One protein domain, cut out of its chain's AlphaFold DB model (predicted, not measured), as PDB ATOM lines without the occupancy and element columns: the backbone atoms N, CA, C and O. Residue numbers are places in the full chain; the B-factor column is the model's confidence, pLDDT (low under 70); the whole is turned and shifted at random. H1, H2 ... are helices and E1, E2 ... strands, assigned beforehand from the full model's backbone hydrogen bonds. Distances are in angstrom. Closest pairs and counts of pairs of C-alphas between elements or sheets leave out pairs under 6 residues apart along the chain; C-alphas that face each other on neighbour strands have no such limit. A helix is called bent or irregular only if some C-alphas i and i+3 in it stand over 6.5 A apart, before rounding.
ATOM      1  N   PRO A  35      46.748 -26.348 -14.311       75.88
ATOM      2  CA  PRO A  35      45.601 -27.222 -14.532       75.88
ATOM      3  C   PRO A  35      45.086 -27.177 -15.979       75.88
ATOM      4  O   PRO A  35      45.044 -26.119 -16.608       75.88
ATOM      5  N   THR A  36      44.615 -28.319 -16.487       73.50
ATOM      6  CA  THR A  36      44.168 -28.501 -17.885       73.50
ATOM      7  C   THR A  36      42.983 -27.622 -18.293       73.50
ATOM      8  O   THR A  36      42.743 -27.418 -19.479       73.50
ATOM      9  N   ASN A  37      42.242 -27.071 -17.330       77.88
ATOM     10  CA  ASN A  37      41.109 -26.178 -17.561       77.88
ATOM     11  C   ASN A  37      41.490 -24.687 -17.674       77.88
ATOM     12  O   ASN A  37      40.594 -23.841 -17.733       77.88
ATOM     13  N   ILE A  38      42.785 -24.358 -17.691       80.75
ATOM     14  CA  ILE A  38      43.290 -22.994 -17.870       80.75
ATOM     15  C   ILE A  38      43.649 -22.763 -19.343       80.75
ATOM     16  O   ILE A  38      44.508 -23.437 -19.906       80.75
ATOM     17  N   LYS A  39      43.000 -21.779 -19.973       80.81
ATOM     18  CA  LYS A  39      43.220 -21.397 -21.375       80.81
ATOM     19  C   LYS A  39      44.209 -20.228 -21.483       80.81
ATOM     20  O   LYS A  39      44.236 -19.348 -20.623       80.81
ATOM     21  N   LEU A  40      44.982 -20.196 -22.573       81.00
ATOM     22  CA  LEU A  40      45.908 -19.110 -22.928       81.00
ATOM     23  C   LEU A  40      45.239 -18.091 -23.858       81.00
ATOM     24  O   LEU A  40      44.790 -18.458 -24.942       81.00
ATOM     25  N   TRP A  41      45.186 -16.825 -23.451       74.56
ATOM     26  CA  TRP A  41      44.549 -15.729 -24.190       74.56
ATOM     27  C   TRP A  41      45.466 -14.499 -24.248       74.56
ATOM     28  O   TRP A  41      46.429 -14.371 -23.485       74.56
ATOM     29  N   THR A  42      45.159 -13.556 -25.140       74.12
ATOM     30  CA  THR A  42      45.724 -12.202 -25.048       74.12
ATOM     31  C   THR A  42      44.960 -11.425 -23.977       74.12
ATOM     32  O   THR A  42      43.730 -11.436 -23.952       74.12
ATOM     33  N   CYS A  43      45.674 -10.793 -23.041       75.81
ATOM     34  CA  CYS A  43      45.037 -10.023 -21.972       75.81
ATOM     35  C   CYS A  43      44.221  -8.842 -22.537       75.81
ATOM     36  O   CYS A  43      44.499  -8.337 -23.627       75.81
ATOM     37  N   ALA A  44      43.244  -8.366 -21.758       75.00
ATOM     38  CA  ALA A  44      42.275  -7.354 -22.175       75.00
ATOM     39  C   ALA A  44      42.905  -6.107 -22.826       75.00
ATOM     40  O   ALA A  44      43.899  -5.553 -22.331       75.00
ATOM     41  N   LYS A  45      42.269  -5.649 -23.916       71.69
ATOM     42  CA  LYS A  45      42.617  -4.411 -24.621       71.69
ATOM     43  C   LYS A  45      42.416  -3.230 -23.659       71.69
ATOM     44  O   LYS A  45      41.336  -3.091 -23.103       71.69
ATOM     45  N   SER A  46      43.455  -2.419 -23.431       77.88
ATOM     46  CA  SER A  46      43.476  -1.322 -22.436       77.88
ATOM     47  C   SER A  46      43.445  -1.750 -20.952       77.88
ATOM     48  O   SER A  46      42.664  -1.242 -20.150       77.88
ATOM     49  N   SER A  47      44.334  -2.665 -20.554       83.50
ATOM     50  CA  SER A  47      44.544  -3.065 -19.150       83.50
ATOM     51  C   SER A  47      46.017  -2.945 -18.732       83.50
ATOM     52  O   SER A  47      46.896  -2.782 -19.577       83.50
ATOM     53  N   LYS A  48      46.325  -3.112 -17.433       79.06
ATOM     54  CA  LYS A  48      47.719  -3.193 -16.927       79.06
ATOM     55  C   LYS A  48      48.560  -4.279 -17.616       79.06
ATOM     56  O   LYS A  48      49.789  -4.230 -17.580       79.06
ATOM     57  N   HIS A  49      47.901  -5.266 -18.216       81.31
ATOM     58  CA  HIS A  49      48.533  -6.386 -18.898       81.31
ATOM     59  C   HIS A  49      48.294  -6.361 -20.410       81.31
ATOM     60  O   HIS A  49      48.435  -7.391 -21.058       81.31
ATOM     61  N   PHE A  50      47.952  -5.208 -20.991       81.75
ATOM     62  CA  PHE A  50      47.757  -5.079 -22.434       81.75
ATOM     63  C   PHE A  50      48.961  -5.641 -23.220       81.75
ATOM     64  O   PHE A  50      50.109  -5.413 -22.841       81.75
ATOM     65  N   PHE A  51      48.681  -6.426 -24.268       81.00
ATOM     66  CA  PHE A  51      49.649  -7.204 -25.067       81.00
ATOM     67  C   PHE A  51      50.428  -8.316 -24.344       81.00
ATOM     68  O   PHE A  51      51.304  -8.937 -24.946       81.00
ATOM     69  N   LYS A  52      50.104  -8.638 -23.088       85.06
ATOM     70  CA  LYS A  52      50.682  -9.802 -22.403       85.06
ATOM     71  C   LYS A  52      49.849 -11.059 -22.667       85.06
ATOM     72  O   LYS A  52      48.654 -10.993 -22.966       85.06
ATOM     73  N   LYS A  53      50.502 -12.218 -22.563       86.00
ATOM     74  CA  LYS A  53      49.830 -13.521 -22.517       86.00
ATOM     75  C   LYS A  53      49.229 -13.707 -21.126       86.00
ATOM     76  O   LYS A  53      49.938 -13.565 -20.132       86.00
ATOM     77  N   CYS A  54      47.937 -13.998 -21.078       85.62
ATOM     78  CA  CYS A  54      47.192 -14.283 -19.858       85.62
ATOM     79  C   CYS A  54      46.744 -15.744 -19.859       85.62
ATOM     80  O   CYS A  54      46.410 -16.302 -20.904       85.62
ATOM     81  N   TYR A  55      46.690 -16.323 -18.667       88.25
ATOM     82  CA  TYR A  55      46.177 -17.661 -18.421       88.25
ATOM     83  C   TYR A  55      44.985 -17.543 -17.475       88.25
ATOM     84  O   TYR A  55      45.071 -16.824 -16.477       88.25
ATOM     85  N   GLY A  56      43.872 -18.200 -17.785       89.81
ATOM     86  CA  GLY A  56      42.694 -18.163 -16.922       89.81
ATOM     87  C   GLY A  56      41.595 -19.130 -17.340       89.81
ATOM     88  O   GLY A  56      41.781 -19.976 -18.212       89.81
ATOM     89  N   TRP A  57      40.437 -18.992 -16.704       90.75
ATOM     90  CA  TRP A  57      39.250 -19.782 -17.015       90.75
ATOM     91  C   TRP A  57      38.361 -19.059 -18.016       90.75
ATOM     92  O   TRP A  57      38.123 -17.857 -17.901       90.75
ATOM     93  N   ASP A  58      37.831 -19.817 -18.967       90.69
ATOM     94  CA  ASP A  58      36.761 -19.356 -19.839       90.69
ATOM     95  C   ASP A  58      35.419 -19.653 -19.172       90.69
ATOM     96  O   ASP A  58      35.061 -20.811 -18.958       90.69
ATOM     97  N   LEU A  59      34.722 -18.588 -18.779       90.75
ATOM     98  CA  LEU A  59      33.447 -18.659 -18.067       90.75
ATOM     99  C   LEU A  59      32.245 -18.369 -18.975       90.75
ATOM    100  O   LEU A  59      31.127 -18.308 -18.475       90.75
ATOM    101  N   SER A  60      32.456 -18.182 -20.283       90.56
ATOM    102  CA  SER A  60      31.406 -17.757 -21.225       90.56
ATOM    103  C   SER A  60      30.245 -18.752 -21.337       90.56
ATOM    104  O   SER A  60      29.095 -18.343 -21.476       90.56
ATOM    105  N   GLU A  61      30.532 -20.046 -21.197       92.06
ATOM    106  CA  GLU A  61      29.542 -21.130 -21.242       92.06
ATOM    107  C   GLU A  61      29.137 -21.633 -19.843       92.06
ATOM    108  O   GLU A  61      28.298 -22.527 -19.697       92.06
ATOM    109  N   VAL A  62      29.721 -21.071 -18.779       91.38
ATOM    110  CA  VAL A  62      29.451 -21.507 -17.406       91.38
ATOM    111  C   VAL A  62      28.142 -20.889 -16.927       91.38
ATOM    112  O   VAL A  62      28.020 -19.674 -16.783       91.38
ATOM    113  N   LYS A  63      27.157 -21.737 -16.606       93.44
ATOM    114  CA  LYS A  63      25.905 -21.277 -15.994       93.44
ATOM    115  C   LYS A  63      26.190 -20.647 -14.622       93.44
ATOM    116  O   LYS A  63      26.710 -21.340 -13.741       93.44
ATOM    117  N   PRO A  64      25.830 -19.369 -14.399       91.06
ATOM    118  CA  PRO A  64      26.062 -18.718 -13.120       91.06
ATOM    119  C   PRO A  64      25.194 -19.363 -12.039       91.06
ATOM    120  O   PRO A  64      23.996 -19.593 -12.225       91.06
ATOM    121  N   LYS A  65      25.795 -19.651 -10.882       91.38
ATOM    122  CA  LYS A  65      25.040 -20.111  -9.713       91.38
ATOM    123  C   LYS A  65      24.323 -18.924  -9.068       91.38
ATOM    124  O   LYS A  65      24.758 -17.783  -9.187       91.38
ATOM    125  N   LYS A  66      23.261 -19.190  -8.301       90.75
ATOM    126  CA  LYS A  66      22.545 -18.177  -7.495       90.75
ATOM    127  C   LYS A  66      23.335 -17.755  -6.240       90.75
ATOM    128  O   LYS A  66      22.790 -17.708  -5.143       90.75
ATOM    129  N   ARG A  67      24.643 -17.532  -6.375       91.31
ATOM    130  CA  ARG A  67      25.563 -17.135  -5.302       91.31
ATOM    131  C   ARG A  67      26.842 -16.553  -5.896       91.31
ATOM    132  O   ARG A  67      27.179 -16.829  -7.042       91.31
ATOM    133  N   VAL A  68      27.596 -15.823  -5.081       93.25
ATOM    134  CA  VAL A  68      28.953 -15.389  -5.441       93.25
ATOM    135  C   VAL A  68      29.872 -16.613  -5.520       93.25
ATOM    136  O   VAL A  68      29.958 -17.390  -4.563       93.25
ATOM    137  N   GLU A  69      30.556 -16.796  -6.649       94.50
ATOM    138  CA  GLU A  69      31.524 -17.879  -6.862       94.50
ATOM    139  C   GLU A  69      32.933 -17.425  -6.457       94.50
ATOM    140  O   GLU A  69      33.652 -16.804  -7.237       94.50
ATOM    141  N   ILE A  70      33.336 -17.752  -5.224       96.31
ATOM    142  CA  ILE A  70      34.674 -17.425  -4.700       96.31
ATOM    143  C   ILE A  70      35.755 -18.436  -5.088       96.31
ATOM    144  O   ILE A  70      36.935 -18.153  -4.903       96.31
ATOM    145  N   LYS A  71      35.379 -19.576  -5.681       94.62
ATOM    146  CA  LYS A  71      36.321 -20.593  -6.163       94.62
ATOM    147  C   LYS A  71      37.418 -19.994  -7.044       94.62
ATOM    148  O   LYS A  71      38.593 -20.204  -6.780       94.62
ATOM    149  N   TYR A  72      37.045 -19.202  -8.050       94.44
ATOM    150  CA  TYR A  72      38.012 -18.606  -8.978       94.44
ATOM    151  C   TYR A  72      38.982 -17.647  -8.287       94.44
ATOM    152  O   TYR A  72      40.139 -17.563  -8.680       94.44
ATOM    153  N   LEU A  73      38.528 -16.946  -7.244       95.81
ATOM    154  CA  LEU A  73      39.382 -16.073  -6.443       95.81
ATOM    155  C   LEU A  73      40.396 -16.890  -5.628       95.81
ATOM    156  O   LEU A  73      41.573 -16.540  -5.599       95.81
ATOM    157  N   LEU A  74      39.945 -17.979  -5.000       96.19
ATOM    158  CA  LEU A  74      40.800 -18.886  -4.229       96.19
ATOM    159  C   LEU A  74      41.828 -19.588  -5.123       96.19
ATOM    160  O   LEU A  74      43.008 -19.627  -4.785       96.19
ATOM    161  N   ASP A  75      41.391 -20.103  -6.272       94.06
ATOM    162  CA  ASP A  75      42.262 -20.780  -7.234       94.06
ATOM    163  C   ASP A  75      43.269 -19.793  -7.842       94.06
ATOM    164  O   ASP A  75      44.452 -20.111  -7.951       94.06
ATOM    165  N   ALA A  76      42.838 -18.569  -8.171       93.75
ATOM    166  CA  ALA A  76      43.740 -17.527  -8.649       93.75
ATOM    167  C   ALA A  76      44.790 -17.151  -7.599       93.75
ATOM    168  O   ALA A  76      45.951 -17.006  -7.963       93.75
ATOM    169  N   TYR A  77      44.411 -17.024  -6.321       94.88
ATOM    170  CA  TYR A  77      45.358 -16.737  -5.237       94.88
ATOM    171  C   TYR A  77      46.411 -17.842  -5.105       94.88
ATOM    172  O   TYR A  77      47.602 -17.549  -5.101       94.88
ATOM    173  N   LYS A  78      45.982 -19.111  -5.089       91.94
ATOM    174  CA  LYS A  78      46.878 -20.276  -4.980       91.94
ATOM    175  C   LYS A  78      47.857 -20.403  -6.147       91.94
ATOM    176  O   LYS A  78      48.971 -20.874  -5.963       91.94
ATOM    177  N   LEU A  79      47.428 -20.037  -7.354       90.81
ATOM    178  CA  LEU A  79      48.254 -20.118  -8.563       90.81
ATOM    179  C   LEU A  79      49.134 -18.879  -8.770       90.81
ATOM    180  O   LEU A  79      49.949 -18.852  -9.695       90.81
ATOM    181  N   PHE A  80      48.958 -17.834  -7.963       90.25
ATOM    182  CA  PHE A  80      49.659 -16.580  -8.162       90.25
ATOM    183  C   PHE A  80      51.084 -16.648  -7.587       90.25
ATOM    184  O   PHE A  80      51.248 -16.880  -6.394       90.25
ATOM    185  N   PRO A  81      52.133 -16.378  -8.386       83.94
ATOM    186  CA  PRO A  81      53.525 -16.576  -7.965       83.94
ATOM    187  C   PRO A  81      54.033 -15.568  -6.917       83.94
ATOM    188  O   PRO A  81      55.171 -15.678  -6.474       83.94
ATOM    189  N   GLY A  82      53.235 -14.565  -6.539       83.31
ATOM    190  CA  GLY A  82      53.637 -13.516  -5.599       83.31
ATOM    191  C   GLY A  82      52.523 -13.152  -4.631       83.31
ATOM    192  O   GLY A  82      51.954 -12.066  -4.754       83.31
ATOM    193  N   GLU A  83      52.215 -14.040  -3.685       75.62
ATOM    194  CA  GLU A  83      51.121 -13.910  -2.704       75.62
ATOM    195  C   GLU A  83      51.024 -12.513  -2.057       75.62
ATOM    196  O   GLU A  83      49.936 -11.934  -1.969       75.62
ATOM    197  N   ASP A  84      52.166 -11.907  -1.718       80.31
ATOM    198  CA  ASP A  84      52.256 -10.571  -1.107       80.31
ATOM    199  C   ASP A  84      51.757  -9.427  -2.000       80.31
ATOM    200  O   ASP A  84      51.410  -8.347  -1.514       80.31
ATOM    201  N   SER A  85      51.721  -9.649  -3.314       88.69
ATOM    202  CA  SER A  85      51.303  -8.660  -4.313       88.69
ATOM    203  C   SER A  85      49.915  -8.923  -4.899       88.69
ATOM    204  O   SER A  85      49.405  -8.080  -5.640       88.69
ATOM    205  N   PHE A  86      49.277 -10.042  -4.537       92.69
ATOM    206  CA  PHE A  86      47.925 -10.367  -4.993       92.69
ATOM    207  C   PHE A  86      46.903  -9.342  -4.487       92.69
ATOM    208  O   PHE A  86      46.086  -8.816  -5.244       92.69
ATOM    209  N   PHE A  87      46.988  -9.005  -3.198       94.31
ATOM    210  CA  PHE A  87      46.180  -7.955  -2.590       94.31
ATOM    211  C   PHE A  87      46.952  -6.636  -2.595       94.31
ATOM    212  O   PHE A  87      47.955  -6.476  -1.901       94.31
ATOM    213  N   LEU A  88      46.473  -5.666  -3.375       92.31
ATOM    214  CA  LEU A  88      47.112  -4.356  -3.485       92.31
ATOM    215  C   LEU A  88      47.093  -3.605  -2.140       92.31
ATOM    216  O   LEU A  88      46.078  -3.559  -1.447       92.31
ATOM    217  N   LYS A  89      48.193  -2.908  -1.823       91.50
ATOM    218  CA  LYS A  89      48.369  -2.120  -0.582       91.50
ATOM    219  C   LYS A  89      47.411  -0.925  -0.433       91.50
ATOM    220  O   LYS A  89      47.419  -0.247   0.584       91.50
ATOM    221  N   ASN A  90      46.582  -0.656  -1.439       92.94
ATOM    222  CA  ASN A  90      45.648   0.469  -1.475       92.94
ATOM    223  C   ASN A  90      44.314   0.197  -0.740       92.94
ATOM    224  O   ASN A  90      43.414   1.034  -0.788       92.94
ATOM    225  N   ASN A  91      44.173  -0.959  -0.078       90.56
ATOM    226  CA  ASN A  91      43.012  -1.349   0.735       90.56
ATOM    227  C   ASN A  91      41.672  -1.448  -0.032       90.56
ATOM    228  O   ASN A  91      40.609  -1.565   0.574       90.56
ATOM    229  N   PHE A  92      41.685  -1.422  -1.370       95.12
ATOM    230  CA  PHE A  92      40.444  -1.473  -2.151       95.12
ATOM    231  C   PHE A  92      39.749  -2.833  -2.079       95.12
ATOM    232  O   PHE A  92      38.524  -2.872  -2.111       95.12
ATOM    233  N   PHE A  93      40.494  -3.933  -1.928       96.56
ATOM    234  CA  PHE A  93      39.886  -5.259  -1.794       96.56
ATOM    235  C   PHE A  93      38.931  -5.322  -0.595       96.56
ATOM    236  O   PHE A  93      37.779  -5.707  -0.752       96.56
ATOM    237  N   ASN A  94      39.371  -4.848   0.573       96.75
ATOM    238  CA  ASN A  94      38.547  -4.850   1.783       96.75
ATOM    239  C   ASN A  94      37.330  -3.926   1.655       96.75
ATOM    240  O   ASN A  94      36.255  -4.250   2.143       96.75
ATOM    241  N   LYS A  95      37.470  -2.792   0.954       96.75
ATOM    242  CA  LYS A  95      36.335  -1.900   0.666       96.75
ATOM    243  C   LYS A  95      35.275  -2.577  -0.204       96.75
ATOM    244  O   LYS A  95      34.091  -2.376   0.033       96.75
ATOM    245  N   LEU A  96      35.692  -3.375  -1.188       96.69
ATOM    246  CA  LEU A  96      34.782  -4.128  -2.056       96.69
ATOM    247  C   LEU A  96      34.168  -5.339  -1.341       96.69
ATOM    248  O   LEU A  96      32.993  -5.628  -1.535       96.69
ATOM    249  N   ALA A  97      34.947  -6.031  -0.505       95.88
ATOM    250  CA  ALA A  97      34.481  -7.166   0.293       95.88
ATOM    251  C   ALA A  97      33.617  -6.745   1.499       95.88
ATOM    252  O   ALA A  97      32.897  -7.568   2.059       95.88
ATOM    253  N   GLY A  98      33.691  -5.475   1.906       95.38
ATOM    254  CA  GLY A  98      32.973  -4.899   3.045       95.38
ATOM    255  C   GLY A  98      33.738  -4.950   4.373       95.38
ATOM    256  O   GLY A  98      33.379  -4.226   5.298       95.38
ATOM    257  N   ASN A  99      34.792  -5.764   4.482       95.75
ATOM    258  CA  ASN A  99      35.712  -5.822   5.622       95.75
ATOM    259  C   ASN A  99      37.036  -6.523   5.232       95.75
ATOM    260  O   ASN A  99      37.279  -6.793   4.056       95.75
ATOM    261  N   ASP A 100      37.902  -6.810   6.208       96.88
ATOM    262  CA  ASP A 100      39.190  -7.490   5.994       96.88
ATOM    263  C   ASP A 100      39.157  -9.021   6.181       96.88
ATOM    264  O   ASP A 100      40.172  -9.702   6.008       96.88
ATOM    265  N   GLU A 101      37.993  -9.572   6.511       97.44
ATOM    266  CA  GLU A 101      37.809 -10.947   6.976       97.44
ATOM    267  C   GLU A 101      38.048 -11.947   5.838       97.44
ATOM    268  O   GLU A 101      38.837 -12.882   5.985       97.44
ATOM    269  N   LEU A 102      37.475 -11.683   4.657       97.50
ATOM    270  CA  LEU A 102      37.665 -12.519   3.468       97.50
ATOM    271  C   LEU A 102      39.138 -12.582   3.043       97.50
ATOM    272  O   LEU A 102      39.655 -13.655   2.744       97.50
ATOM    273  N   MET A 103      39.842 -11.446   3.044       96.62
ATOM    274  CA  MET A 103      41.262 -11.415   2.682       96.62
ATOM    275  C   MET A 103      42.096 -12.264   3.650       96.62
ATOM    276  O   MET A 103      42.946 -13.038   3.209       96.62
ATOM    277  N   LYS A 104      41.845 -12.147   4.961       97.00
ATOM    278  CA  LYS A 104      42.522 -12.954   5.991       97.00
ATOM    279  C   LYS A 104      42.246 -14.446   5.804       97.00
ATOM    280  O   LYS A 104      43.178 -15.246   5.837       97.00
ATOM    281  N   GLN A 105      40.993 -14.817   5.543       98.00
ATOM    282  CA  GLN A 105      40.599 -16.206   5.303       98.00
ATOM    283  C   GLN A 105      41.317 -16.803   4.084       98.00
ATOM    284  O   GLN A 105      41.865 -17.901   4.190       98.00
ATOM    285  N   ILE A 106      41.392 -16.062   2.973       96.94
ATOM    286  CA  ILE A 106      42.112 -16.481   1.759       96.94
ATOM    287  C   ILE A 106      43.598 -16.703   2.065       96.94
ATOM    288  O   ILE A 106      44.125 -17.773   1.768       96.94
ATOM    289  N   LYS A 107      44.251 -15.736   2.724       95.25
ATOM    290  CA  LYS A 107      45.673 -15.830   3.101       95.25
ATOM    291  C   LYS A 107      45.968 -16.996   4.044       95.25
ATOM    292  O   LYS A 107      47.015 -17.615   3.946       95.25
ATOM    293  N   SER A 108      45.044 -17.312   4.949       96.12
ATOM    294  CA  SER A 108      45.175 -18.453   5.871       96.12
ATOM    295  C   SER A 108      44.861 -19.819   5.243       96.12
ATOM    296  O   SER A 108      44.902 -20.831   5.939       96.12
ATOM    297  N   GLY A 109      44.492 -19.869   3.958       95.50
ATOM    298  CA  GLY A 109      44.110 -21.115   3.291       95.50
ATOM    299  C   GLY A 109      42.796 -21.720   3.797       95.50
ATOM    300  O   GLY A 109      42.597 -22.932   3.706       95.50
ATOM    301  N   THR A 110      41.886 -20.903   4.336       97.19
ATOM    302  CA  THR A 110      40.566 -21.376   4.777       97.19
ATOM    303  C   THR A 110      39.781 -21.931   3.583       97.19
ATOM    304  O   THR A 110      39.780 -21.338   2.503       97.19
ATOM    305  N   SER A 111      39.114 -23.078   3.756       97.38
ATOM    306  CA  SER A 111      38.339 -23.705   2.679       97.38
ATOM    307  C   SER A 111      37.116 -22.870   2.285       97.38
ATOM    308  O   SER A 111      36.586 -22.103   3.094       97.38
ATOM    309  N   GLU A 112      36.639 -23.033   1.046       97.38
ATOM    310  CA  GLU A 112      35.457 -22.317   0.549       97.38
ATOM    311  C   GLU A 112      34.237 -22.555   1.451       97.38
ATOM    312  O   GLU A 112      33.493 -21.620   1.746       97.38
ATOM    313  N   GLU A 113      34.051 -23.786   1.926       97.38
ATOM    314  CA  GLU A 113      32.941 -24.165   2.798       97.38
ATOM    315  C   GLU A 113      32.999 -23.388   4.114       97.38
ATOM    316  O   GLU A 113      32.006 -22.786   4.515       97.38
ATOM    317  N   LYS A 114      34.174 -23.322   4.751       98.06
ATOM    318  CA  LYS A 114      34.366 -22.580   6.006       98.06
ATOM    319  C   LYS A 114      34.166 -21.074   5.824       98.06
ATOM    320  O   LYS A 114      33.545 -20.439   6.674       98.06
ATOM    321  N   ILE A 115      34.638 -20.507   4.709       98.06
ATOM    322  CA  ILE A 115      34.398 -19.096   4.369       98.06
ATOM    323  C   ILE A 115      32.893 -18.834   4.251       98.06
ATOM    324  O   ILE A 115      32.381 -17.895   4.856       98.06
ATOM    325  N   ARG A 116      32.158 -19.690   3.535       97.00
ATOM    326  CA  ARG A 116      30.705 -19.536   3.368       97.00
ATOM    327  C   ARG A 116      29.952 -19.667   4.688       97.00
ATOM    328  O   ARG A 116      29.118 -18.812   4.974       97.00
ATOM    329  N   LEU A 117      30.299 -20.665   5.506       97.69
ATOM    330  CA  LEU A 117      29.729 -20.851   6.844       97.69
ATOM    331  C   LEU A 117      29.932 -19.608   7.722       97.69
ATOM    332  O   LEU A 117      29.028 -19.222   8.458       97.69
ATOM    333  N   SER A 118      31.074 -18.921   7.600       97.06
ATOM    334  CA  SER A 118      31.330 -17.688   8.362       97.06
ATOM    335  C   SER A 118      30.363 -16.540   8.026       97.06
ATOM    336  O   SER A 118      30.146 -15.649   8.846       97.06
ATOM    337  N   TRP A 119      29.746 -16.556   6.840       97.19
ATOM    338  CA  TRP A 119      28.805 -15.519   6.406       97.19
ATOM    339  C   TRP A 119      27.360 -15.813   6.811       97.19
ATOM    340  O   TRP A 119      26.571 -14.877   6.958       97.19
ATOM    341  N   GLU A 120      27.004 -17.086   6.995       96.50
ATOM    342  CA  GLU A 120      25.626 -17.526   7.239       96.50
ATOM    343  C   GLU A 120      24.925 -16.783   8.383       96.50
ATOM    344  O   GLU A 120      23.795 -16.340   8.166       96.50
ATOM    345  N   PRO A 121      25.551 -16.529   9.553       97.44
ATOM    346  CA  PRO A 121      24.872 -15.823  10.639       97.44
ATOM    347  C   PRO A 121      24.415 -14.412  10.241       97.44
ATOM    348  O   PRO A 121      23.262 -14.035  10.465       97.44
ATOM    349  N   LYS A 122      25.294 -13.637   9.589       96.12
ATOM    350  CA  LYS A 122      24.989 -12.267   9.139       96.12
ATOM    351  C   LYS A 122      24.007 -12.269   7.967       96.12
ATOM    352  O   LYS A 122      23.135 -11.403   7.901       96.12
ATOM    353  N   LEU A 123      24.107 -13.252   7.070       95.69
ATOM    354  CA  LEU A 123      23.158 -13.428   5.969       95.69
ATOM    355  C   LEU A 123      21.755 -13.762   6.488       95.69
ATOM    356  O   LEU A 123      20.787 -13.167   6.025       95.69
ATOM    357  N   ASN A 124      21.636 -14.645   7.480       96.31
ATOM    358  CA  ASN A 124      20.357 -15.003   8.096       96.31
ATOM    359  C   ASN A 124      19.718 -13.803   8.808       96.31
ATOM    360  O   ASN A 124      18.529 -13.535   8.616       96.31
ATOM    361  N   ALA A 125      20.513 -13.022   9.544       97.50
ATOM    362  CA  ALA A 125      20.046 -11.776  10.149       97.50
ATOM    363  C   ALA A 125      19.556 -10.772   9.088       97.50
ATOM    364  O   ALA A 125      18.473 -10.196   9.220       97.50
ATOM    365  N   PHE A 126      20.305 -10.600   7.992       95.81
ATOM    366  CA  PHE A 126      19.912  -9.703   6.905       95.81
ATOM    367  C   PHE A 126      18.632 -10.161   6.199       95.81
ATOM    368  O   PHE A 126      17.760  -9.337   5.927       95.81
ATOM    369  N   LYS A 127      18.468 -11.465   5.948       94.81
ATOM    370  CA  LYS A 127      17.246 -12.030   5.354       94.81
ATOM    371  C   LYS A 127      16.010 -11.713   6.197       94.81
ATOM    372  O   LYS A 127      14.989 -11.312   5.642       94.81
ATOM    373  N   ALA A 128      16.108 -11.811   7.525       95.50
ATOM    374  CA  ALA A 128      15.009 -11.457   8.426       95.50
ATOM    375  C   ALA A 128      14.621  -9.969   8.327       95.50
ATOM    376  O   ALA A 128      13.435  -9.636   8.325       95.50
ATOM    377  N   ILE A 129      15.603  -9.071   8.188       95.94
ATOM    378  CA  ILE A 129      15.358  -7.633   7.982       95.94
ATOM    379  C   ILE A 129      14.750  -7.383   6.596       95.94
ATOM    380  O   ILE A 129      13.755  -6.665   6.484       95.94
ATOM    381  N   ARG A 130      15.310  -8.006   5.550       96.06
ATOM    382  CA  ARG A 130      14.890  -7.851   4.147       96.06
ATOM    383  C   ARG A 130      13.409  -8.166   3.948       96.06
ATOM    384  O   ARG A 130      12.752  -7.452   3.197       96.06
ATOM    385  N   LYS A 131      12.879  -9.184   4.638       95.00
ATOM    386  CA  LYS A 131      11.470  -9.615   4.532       95.00
ATOM    387  C   LYS A 131      10.458  -8.490   4.749       95.00
ATOM    388  O   LYS A 131       9.401  -8.514   4.133       95.00
ATOM    389  N   LYS A 132      10.789  -7.482   5.561       95.31
ATOM    390  CA  LYS A 132       9.912  -6.328   5.834       95.31
ATOM    391  C   LYS A 132       9.709  -5.406   4.628       95.31
ATOM    392  O   LYS A 132       8.783  -4.608   4.632       95.31
TER     393      LYS A 132
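Overview. This is residues 35 to 132 of the 140 residues of the protein "DUF1343 domain-containing protein" of archaeon (UniProt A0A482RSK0). The model is a loose, open group of short helices, H1 to H4, with a small two-stranded hairpin, E1 and E2, at one end and a long kinked helix, H5, running out as an arm at the other. H1 and H4 lie near the middle with the first residues of H5 close by, residues 120 to 132 of H5 stick out, and so do residues 59 to 67 in the link from hairpin to helices. The printed part has 98 residues with two named strands and then five named helices, in the order E1, E2, H1, H2, H3, H4, H5; the sheet is antiparallel, and the class is mostly helix. The whole is loose, with a radius of gyration of the C-alphas of 16.3 A and spans of 50 by 33 by 27 A.

Arrangement. E1, residues 39 to 42, and E2, residues 53 to 56, form an antiparallel hairpin with 141 degrees between their directions. N 39 and O 56 are 2.8 A apart and N 54 and O 41 2.9 A, both within hydrogen-bond range. H1, residues 71 to 79, is apart from E1. H2, residues 83 to 86, is close to H1 but not clearly touching; their closest C-alphas, of Tyr 77 and Phe 86, are 6.9 A apart. H3, residues 92 to 97, is apart from H1 and H2. H4, residues 101 to 107, only just touches H3, only at the corner, with 3 pairs of C-alphas within 8 A, the closest being Asn 94 and Met 103 at 7.2 A. H1 and H4 are close but not clearly touching, at a steep tilt of 39 degrees, the same way; their closest C-alphas, of Leu 74 and Ile 106, are 6.6 A apart. H5, residues 112 to 132, is close to H4 but not clearly touching, at a shallow tilt of 15 degrees, opposite ways; their closest C-alphas, of Gln 105 and Ile 115, are 6.9 A apart. Every O i to N i+4 pair is within hydrogen-bond range in H1, H3 and H4, and 13 of 17 are in H5; H2 is too short for such a pair.

Along the chain. E1 begins at C-alpha 39 (43.220, -21.397, -21.375); E1 and E2 are each 10.2 A long. H1 begins at C-alpha 71 (36.321, -20.593, -6.163) and measures 12.2 A, H2 5.3 A, H3 8.6 A and H4 10.0 A. H5, 30.6 A long, ends at C-alpha 132 (9.912, -6.328, 5.834). It is irregular, with C-alphas 118 and 121 7.1 A apart, and has a kink of 43 degrees near residue 122.

Size, cuts and confidence. The two C-alphas farthest apart, of Phe 51 and Lys 132, are 50.3 A from each other. The printed part has no cut. The link from E2 to H1 is long, with 14 residues. Mean pLDDT of the printed part is 90.9, and no printed residue is under 70.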